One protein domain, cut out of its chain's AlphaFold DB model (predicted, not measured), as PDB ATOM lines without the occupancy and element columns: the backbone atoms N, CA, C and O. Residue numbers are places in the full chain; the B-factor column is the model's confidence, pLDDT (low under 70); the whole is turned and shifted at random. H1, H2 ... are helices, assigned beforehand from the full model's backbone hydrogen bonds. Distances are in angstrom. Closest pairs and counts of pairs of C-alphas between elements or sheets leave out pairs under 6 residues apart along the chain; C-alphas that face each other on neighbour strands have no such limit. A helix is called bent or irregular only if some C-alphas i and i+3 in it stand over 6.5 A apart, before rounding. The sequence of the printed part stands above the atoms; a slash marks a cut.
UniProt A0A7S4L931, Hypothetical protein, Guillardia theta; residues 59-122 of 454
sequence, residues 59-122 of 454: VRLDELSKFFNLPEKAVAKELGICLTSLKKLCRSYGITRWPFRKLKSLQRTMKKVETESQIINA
ATOM      1  N   VAL A  59      22.228 -23.210  -6.766       76.56
ATOM      2  CA  VAL A  59      22.558 -23.298  -5.337       76.56
ATOM      3  C   VAL A  59      23.762 -22.410  -5.049       76.56
ATOM      4  O   VAL A  59      24.895 -22.736  -5.415       76.56
ATOM      5  N   ARG A  60      23.512 -21.274  -4.397       86.00
ATOM      6  CA  ARG A  60      24.526 -20.243  -4.152       86.00
ATOM      7  C   ARG A  60      25.565 -20.729  -3.143       86.00
ATOM      8  O   ARG A  60      25.274 -21.539  -2.264       86.00
ATOM      9  N   LEU A  61      26.772 -20.165  -3.211       86.56
ATOM     10  CA  LEU A  61      27.850 -20.463  -2.259       86.56
ATOM     11  C   LEU A  61      27.432 -20.230  -0.791       86.56
ATOM     12  O   LEU A  61      27.842 -20.985   0.085       86.56
ATOM     13  N   ASP A  62      26.574 -19.239  -0.533       85.81
ATOM     14  CA  ASP A  62      25.988 -18.983   0.789       85.81
ATOM     15  C   ASP A  62      25.136 -20.164   1.296       85.81
ATOM     16  O   ASP A  62      25.345 -20.644   2.411       85.81
ATOM     17  N   GLU A  63      24.239 -20.706   0.461       85.62
ATOM     18  CA  GLU A  63      23.456 -21.906   0.785       85.62
ATOM     19  C   GLU A  63      24.380 -23.100   1.040       85.62
ATOM     20  O   GLU A  63      24.260 -23.776   2.061       85.62
ATOM     21  N   LEU A  64      25.357 -23.309   0.154       88.50
ATOM     22  CA  LEU A  64      26.336 -24.391   0.243       88.50
ATOM     23  C   LEU A  64      27.187 -24.324   1.526       88.50
ATOM     24  O   LEU A  64      27.529 -25.368   2.089       88.50
ATOM     25  N   SER A  65      27.504 -23.115   2.005       88.25
ATOM     26  CA  SER A  65      28.352 -22.892   3.184       88.25
ATOM     27  C   SER A  65      27.745 -23.436   4.480       88.25
ATOM     28  O   SER A  65      28.450 -24.029   5.302       88.25
ATOM     29  N   LYS A  66      26.418 -23.337   4.619       89.38
ATOM     30  CA  LYS A  66      25.652 -23.798   5.791       89.38
ATOM     31  C   LYS A  66      25.824 -25.308   6.001       89.38
ATOM     32  O   LYS A  66      25.897 -25.789   7.133       89.38
ATOM     33  N   PHE A  67      26.011 -26.045   4.905       88.88
ATOM     34  CA  PHE A  67      26.211 -27.491   4.894       88.88
ATOM     35  C   PHE A  67      27.673 -27.945   5.064       88.88
ATOM     36  O   PHE A  67      27.918 -29.150   5.135       88.88
ATOM     37  N   PHE A  68      28.665 -27.049   5.191       90.81
ATOM     38  CA  PHE A  68      30.075 -27.442   5.398       90.81
ATOM     39  C   PHE A  68      30.309 -28.276   6.673       90.81
ATOM     40  O   PHE A  68      31.285 -29.028   6.748       90.81
ATOM     41  N   ASN A  69      29.393 -28.193   7.644       90.44
ATOM     42  CA  ASN A  69      29.359 -29.020   8.856       90.44
ATOM     43  C   ASN A  69      29.002 -30.501   8.602       90.44
ATOM     44  O   ASN A  69      29.136 -31.317   9.513       90.44
ATOM     45  N   LEU A  70      28.571 -30.871   7.391       90.94
ATOM     46  CA  LEU A  70      28.101 -32.213   7.037       90.94
ATOM     47  C   LEU A  70      29.026 -32.922   6.027       90.94
ATOM     48  O   LEU A  70      29.724 -32.276   5.236       90.94
ATOM     49  N   PRO A  71      29.043 -34.269   6.001       91.06
ATOM     50  CA  PRO A  71      29.781 -35.023   4.993       91.06
ATOM     51  C   PRO A  71      29.145 -34.869   3.604       91.06
ATOM     52  O   PRO A  71      27.931 -34.926   3.452       91.06
ATOM     53  N   GLU A  72      29.983 -34.771   2.571       91.06
ATOM     54  CA  GLU A  72      29.618 -34.497   1.167       91.06
ATOM     55  C   GLU A  72      28.446 -35.352   0.626       91.06
ATOM     56  O   GLU A  72      27.591 -34.852  -0.100       91.06
ATOM     57  N   LYS A  73      28.366 -36.634   1.022       92.50
ATOM     58  CA  LYS A  73      27.263 -37.545   0.655       92.50
ATOM     59  C   LYS A  73      25.910 -37.152   1.263       92.50
ATOM     60  O   LYS A  73      24.893 -37.355   0.613       92.50
ATOM     61  N   ALA A  74      25.893 -36.623   2.487       90.56
ATOM     62  CA  ALA A  74      24.667 -36.138   3.121       90.56
ATOM     63  C   ALA A  74      24.214 -34.834   2.456       90.56
ATOM     64  O   ALA A  74      23.060 -34.716   2.080       90.56
ATOM     65  N   VAL A  75      25.141 -33.911   2.189       92.81
ATOM     66  CA  VAL A  75      24.841 -32.629   1.521       92.81
ATOM     67  C   VAL A  75      24.248 -32.825   0.126       92.81
ATOM     68  O   VAL A  75      23.304 -32.133  -0.240       92.81
ATOM     69  N   ALA A  76      24.735 -33.817  -0.625       91.25
ATOM     70  CA  ALA A  76      24.121 -34.240  -1.885       91.25
ATOM     71  C   ALA A  76      22.649 -34.682  -1.712       91.25
ATOM     72  O   ALA A  76      21.807 -34.339  -2.538       91.25
ATOM     73  N   LYS A  77      22.326 -35.396  -0.623       90.38
ATOM     74  CA  LYS A  77      20.958 -35.829  -0.298       90.38
ATOM     75  C   LYS A  77      20.068 -34.651   0.122       90.38
ATOM     76  O   LYS A  77      18.998 -34.499  -0.453       90.38
ATOM     77  N   GLU A  78      20.522 -33.808   1.053       87.62
ATOM     78  CA  GLU A  78      19.752 -32.659   1.571       87.62
ATOM     79  C   GLU A  78      19.446 -31.613   0.487       87.62
ATOM     80  O   GLU A  78      18.343 -31.080   0.416       87.62
ATOM     81  N   LEU A  79      20.403 -31.342  -0.407       86.94
ATOM     82  CA  LEU A  79      20.197 -30.445  -1.550       86.94
ATOM     83  C   LEU A  79      19.411 -31.099  -2.704       86.94
ATOM     84  O   LEU A  79      19.076 -30.412  -3.670       86.94
ATOM     85  N   GLY A  80      19.159 -32.411  -2.645       87.88
ATOM     86  CA  GLY A  80      18.535 -33.178  -3.724       87.88
ATOM     87  C   GLY A  80      19.377 -33.276  -5.003       87.88
ATOM     88  O   GLY A  80      18.813 -33.533  -6.066       87.88
ATOM     89  N   ILE A  81      20.702 -33.063  -4.930       89.69
ATOM     90  CA  ILE A  81      21.612 -33.026  -6.090       89.69
ATOM     91  C   ILE A  81      22.592 -34.208  -6.135       89.69
ATOM     92  O   ILE A  81      23.259 -34.536  -5.158       89.69
ATOM     93  N   CYS A  82      22.774 -34.805  -7.316       90.44
ATOM     94  CA  CYS A  82      23.792 -35.822  -7.575       90.44
ATOM     95  C   CYS A  82      25.178 -35.387  -7.070       90.44
ATOM     96  O   CYS A  82      25.644 -34.287  -7.374       90.44
ATOM     97  N   LEU A  83      25.896 -36.291  -6.395       91.94
ATOM     98  CA  LEU A  83      27.239 -36.042  -5.847       91.94
ATOM     99  C   LEU A  83      28.242 -35.533  -6.908       91.94
ATOM    100  O   LEU A  83      29.145 -34.757  -6.608       91.94
ATOM    101  N   THR A  84      28.084 -35.947  -8.166       92.25
ATOM    102  CA  THR A  84      28.877 -35.464  -9.308       92.25
ATOM    103  C   THR A  84      28.538 -34.025  -9.709       92.25
ATOM    104  O   THR A  84      29.446 -33.276 -10.067       92.25
ATOM    105  N   SER A  85      27.271 -33.616  -9.608       89.94
ATOM    106  CA  SER A  85      26.823 -32.232  -9.811       89.94
ATOM    107  C   SER A  85      27.288 -31.331  -8.665       89.94
ATOM    108  O   SER A  85      27.878 -30.287  -8.932       89.94
ATOM    109  N   LEU A  86      27.155 -31.784  -7.411       91.06
ATOM    110  CA  LEU A  86      27.717 -31.109  -6.231       91.06
ATOM    111  C   LEU A  86      29.225 -30.860  -6.402       91.06
ATOM    112  O   LEU A  86      29.683 -29.732  -6.263       91.06
ATOM    113  N   LYS A  87      30.002 -31.876  -6.806       91.75
ATOM    114  CA  LYS A  87      31.444 -31.720  -7.081       91.75
ATOM    115  C   LYS A  87      31.760 -30.708  -8.186       91.75
ATOM    116  O   LYS A  87      32.797 -30.053  -8.100       91.75
ATOM    117  N   LYS A  88      30.917 -30.580  -9.217       90.50
ATOM    118  CA  LYS A  88      31.085 -29.553 -10.262       90.50
ATOM    119  C   LYS A  88      30.825 -28.153  -9.701       90.50
ATOM    120  O   LYS A  88      31.683 -27.293  -9.863       90.50
ATOM    121  N   LEU A  89      29.720 -27.974  -8.975       89.56
ATOM    122  CA  LEU A  89      29.336 -26.710  -8.337       89.56
ATOM    123  C   LEU A  89      30.384 -26.226  -7.316       89.56
ATOM    124  O   LEU A  89      30.807 -25.071  -7.343       89.56
ATOM    125  N   CYS A  90      30.879 -27.131  -6.467       90.06
ATOM    126  CA  CYS A  90      31.983 -26.855  -5.547       90.06
ATOM    127  C   CYS A  90      33.219 -26.328  -6.292       90.06
ATOM    128  O   CYS A  90      33.805 -25.330  -5.881       90.06
ATOM    129  N   ARG A  91      33.593 -26.957  -7.415       92.56
ATOM    130  CA  ARG A  91      34.759 -26.554  -8.216       92.56
ATOM    131  C   ARG A  91      34.579 -25.196  -8.898       92.56
ATOM    132  O   ARG A  91      35.551 -24.452  -8.935       92.56
ATOM    133  N   SER A  92      33.381 -24.846  -9.377       89.19
ATOM    134  CA  SER A  92      33.114 -23.494  -9.905       89.19
ATOM    135  C   SER A  92      33.211 -22.404  -8.831       89.19
ATOM    136  O   SER A  92      33.603 -21.288  -9.148       89.19
ATOM    137  N   TYR A  93      32.960 -22.732  -7.560       89.62
ATOM    138  CA  TYR A  93      33.223 -21.846  -6.416       89.62
ATOM    139  C   TYR A  93      34.635 -22.014  -5.811       89.62
ATOM    140  O   TYR A  93      34.867 -21.651  -4.660       89.62
ATOM    141  N   GLY A  94      35.591 -22.605  -6.540       90.81
ATOM    142  CA  GLY A  94      36.979 -22.791  -6.087       90.81
ATOM    143  C   GLY A  94      37.192 -23.867  -5.008       90.81
ATOM    144  O   GLY A  94      38.330 -24.160  -4.635       90.81
ATOM    145  N   ILE A  95      36.129 -24.521  -4.528       91.19
ATOM    146  CA  ILE A  95      36.178 -25.586  -3.518       91.19
ATOM    147  C   ILE A  95      36.627 -26.893  -4.188       91.19
ATOM    148  O   ILE A  95      35.836 -27.779  -4.520       91.19
ATOM    149  N   THR A  96      37.939 -27.033  -4.376       89.06
ATOM    150  CA  THR A  96      38.569 -28.233  -4.961       89.06
ATOM    151  C   THR A  96      38.353 -29.500  -4.127       89.06
ATOM    152  O   THR A  96      38.354 -30.607  -4.674       89.06
ATOM    153  N   ARG A  97      38.154 -29.355  -2.810       87.75
ATOM    154  CA  ARG A  97      37.996 -30.449  -1.842       87.75
ATOM    155  C   ARG A  97      37.019 -30.058  -0.733       87.75
ATOM    156  O   ARG A  97      37.201 -29.020  -0.105       87.75
ATOM    157  N   TRP A  98      36.033 -30.913  -0.447       92.19
ATOM    158  CA  TRP A  98      34.972 -30.621   0.527       92.19
ATOM    159  C   TRP A  98      35.528 -30.278   1.933       92.19
ATOM    160  O   TRP A  98      36.329 -31.058   2.476       92.19
ATOM    161  N   PRO A  99      35.141 -29.133   2.541       87.94
ATOM    162  CA  PRO A  99      35.821 -28.583   3.717       87.94
ATOM    163  C   PRO A  99      35.550 -29.329   5.029       87.94
ATOM    164  O   PRO A  99      36.363 -29.209   5.942       87.94
ATOM    165  N   PHE A 100      34.495 -30.151   5.120       90.25
ATOM    166  CA  PHE A 100      34.085 -30.901   6.325       90.25
ATOM    167  C   PHE A 100      35.240 -31.518   7.135       90.25
ATOM    168  O   PHE A 100      35.291 -31.375   8.354       90.25
ATOM    169  N   ARG A 101      36.217 -32.168   6.476       85.00
ATOM    170  CA  ARG A 101      37.380 -32.757   7.175       85.00
ATOM    171  C   ARG A 101      38.309 -31.711   7.808       85.00
ATOM    172  O   ARG A 101      38.862 -31.993   8.864       85.00
ATOM    173  N   LYS A 102      38.498 -30.541   7.184       86.00
ATOM    174  CA  LYS A 102      39.275 -29.433   7.768       86.00
ATOM    175  C   LYS A 102      38.474 -28.747   8.875       86.00
ATOM    176  O   LYS A 102      39.008 -28.563   9.962       86.00
ATOM    177  N   LEU A 103      37.192 -28.462   8.635       89.31
ATOM    178  CA  LEU A 103      36.306 -27.813   9.606       89.31
ATOM    179  C   LEU A 103      36.189 -28.629  10.904       89.31
ATOM    180  O   LEU A 103      36.444 -28.096  11.980       89.31
ATOM    181  N   LYS A 104      35.951 -29.946  10.809       86.94
ATOM    182  CA  LYS A 104      35.921 -30.855  11.969       86.94
ATOM    183  C   LYS A 104      37.283 -31.011  12.669       86.94
ATOM    184  O   LYS A 104      37.325 -31.441  13.818       86.94
ATOM    185  N   SER A 105      38.392 -30.673  12.004       85.00
ATOM    186  CA  SER A 105      39.712 -30.587  12.644       85.00
ATOM    187  C   SER A 105      39.845 -29.284  13.432       85.00
ATOM    188  O   SER A 105      40.137 -29.326  14.621       85.00
ATOM    189  N   LEU A 106      39.546 -28.142  12.804       88.62
ATOM    190  CA  LEU A 106      39.604 -26.822  13.442       88.62
ATOM    191  C   LEU A 106      38.664 -26.731  14.652       88.62
ATOM    192  O   LEU A 106      39.089 -26.287  15.709       88.62
ATOM    193  N   GLN A 107      37.440 -27.259  14.547       86.50
ATOM    194  CA  GLN A 107      36.478 -27.340  15.657       86.50
ATOM    195  C   GLN A 107      36.981 -28.171  16.853       86.50
ATOM    196  O   GLN A 107      36.534 -27.942  17.975       86.50
ATOM    197  N   ARG A 108      37.893 -29.134  16.649       83.88
ATOM    198  CA  ARG A 108      38.555 -29.855  17.753       83.88
ATOM    199  C   ARG A 108      39.666 -29.010  18.363       83.88
ATOM    200  O   ARG A 108      39.724 -28.894  19.579       83.88
ATOM    201  N   THR A 109      40.507 -28.397  17.530       85.69
ATOM    202  CA  THR A 109      41.602 -27.527  17.980       85.69
ATOM    203  C   THR A 109      41.082 -26.319  18.765       85.69
ATOM    204  O   THR A 109      41.619 -26.022  19.824       85.69
ATOM    205  N   MET A 110      40.000 -25.683  18.304       86.12
ATOM    206  CA  MET A 110      39.306 -24.599  19.011       86.12
ATOM    207  C   MET A 110      38.825 -25.066  20.388       86.12
ATOM    208  O   MET A 110      39.290 -24.546  21.394       86.12
ATOM    209  N   LYS A 111      38.036 -26.149  20.454       86.62
ATOM    210  CA  LYS A 111      37.555 -26.719  21.727       86.62
ATOM    211  C   LYS A 111      38.671 -27.147  22.679       86.62
ATOM    212  O   LYS A 111      38.495 -27.062  23.893       86.62
ATOM    213  N   LYS A 112      39.813 -27.598  22.154       84.62
ATOM    214  CA  LYS A 112      41.005 -27.904  22.952       84.62
ATOM    215  C   LYS A 112      41.590 -26.634  23.574       84.62
ATOM    216  O   LYS A 112      41.720 -26.593  24.788       84.62
ATOM    217  N   VAL A 113      41.838 -25.586  22.785       84.94
ATOM    218  CA  VAL A 113      42.364 -24.290  23.266       84.94
ATOM    219  C   VAL A 113      41.377 -23.576  24.207       84.94
ATOM    220  O   VAL A 113      41.782 -22.965  25.195       84.94
ATOM    221  N   GLU A 114      40.071 -23.703  23.967       81.19
ATOM    222  CA  GLU A 114      39.012 -23.247  24.882       81.19
ATOM    223  C   GLU A 114      39.078 -23.996  26.225       81.19
ATOM    224  O   GLU A 114      39.033 -23.373  27.281       81.19
ATOM    225  N   THR A 115      39.255 -25.321  26.200       78.50
ATOM    226  CA  THR A 115      39.369 -26.148  27.417       78.50
ATOM    227  C   THR A 115      40.681 -25.870  28.163       78.50
ATOM    228  O   THR A 115      40.673 -25.733  29.382       78.50
ATOM    229  N   GLU A 116      41.799 -25.730  27.448       76.50
ATOM    230  CA  GLU A 116      43.109 -25.374  28.011       76.50
ATOM    231  C   GLU A 116      43.066 -23.989  28.678       76.50
ATOM    232  O   GLU A 116      43.490 -23.852  29.823       76.50
ATOM    233  N   SER A 117      42.481 -22.978  28.024       74.00
ATOM    234  CA  SER A 117      42.353 -21.637  28.615       74.00
ATOM    235  C   SER A 117      41.369 -21.589  29.794       74.00
ATOM    236  O   SER A 117      41.638 -20.894  30.770       74.00
ATOM    237  N   GLN A 118      40.290 -22.380  29.780       73.75
ATOM    238  CA  GLN A 118      39.401 -22.534  30.943       73.75
ATOM    239  C   GLN A 118      40.109 -23.192  32.139       73.75
ATOM    240  O   GLN A 118      39.940 -22.725  33.263       73.75
ATOM    241  N   ILE A 119      40.943 -24.216  31.914       73.50
ATOM    242  CA  ILE A 119      41.746 -24.852  32.974       73.50
ATOM    243  C   ILE A 119      42.770 -23.864  33.560       73.50
ATOM    244  O   ILE A 119      42.903 -23.786  34.780       73.50
ATOM    245  N   ILE A 120      43.446 -23.079  32.715       74.00
ATOM    246  CA  ILE A 120      44.432 -22.067  33.141       74.00
ATOM    247  C   ILE A 120      43.766 -20.929  33.936       74.00
ATOM    248  O   ILE A 120      44.280 -20.498  34.969       74.00
ATOM    249  N   ASN A 121      42.589 -20.468  33.507       67.31
ATOM    250  CA  ASN A 121      41.840 -19.438  34.229       67.31
ATOM    251  C   ASN A 121      41.294 -19.964  35.569       67.31
ATOM    252  O   ASN A 121      41.310 -19.239  36.565       67.31
ATOM    253  N   ALA A 122      40.863 -21.231  35.620       58.41
ATOM    254  CA  ALA A 122      40.410 -21.875  36.849       58.41
ATOM    255  C   ALA A 122      41.549 -22.033  37.871       58.41
ATOM    256  O   ALA A 122      41.394 -21.605  39.011       58.41
TER     257      ALA A 122
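Overview. This is residues 59 to 122 of the 454 residues of the protein "Hypothetical protein" of Guillardia theta (UniProt A0A7S4L931). The long helix H4 extends from a compact head of three short helices, H1, H2 and H3; its residues 108 to 122 stick out as a free arm. The printed part has 64 residues, with four named helices in the order H1 to H4 and no named strand: all helix. The whole is loose, with a radius of gyration of the C-alphas of 15.5 A and spans of 49 by 21 by 17 A.

Arrangement. H4, residues 100 to 122, touches H1, residues 61 to 69, with residues 100 to 104 alone, at a steep tilt of 62 degrees; their closest C-alphas, of Phe 100 and Phe 68, are 5.4 A apart. H2, residues 72 to 78, touches H3, residues 83 to 92, about perpendicular at 74 degrees; their closest C-alphas, of Ala 76 and Leu 83, are 5.4 A apart. Every O i to N i+4 pair is within hydrogen-bond range in H2 and H3, 18 of 19 in H4, and 1 of 5 in H1, where 5 of 6 O i to N i+3 pairs are.

Along the chain. H4 runs 32.5 A, from C-alpha 100 at (34.085, -30.901, 6.325) to C-alpha 122 at (40.410, -21.875, 36.849). H1 is irregular: C-alphas 66 and 69 are 7.1 A apart.

Size, cuts and confidence. The two C-alphas farthest apart, of Ser 85 and Ala 122, are 49.7 A apart. The printed part has no cut; residues 121 to 122 have pLDDT under 70.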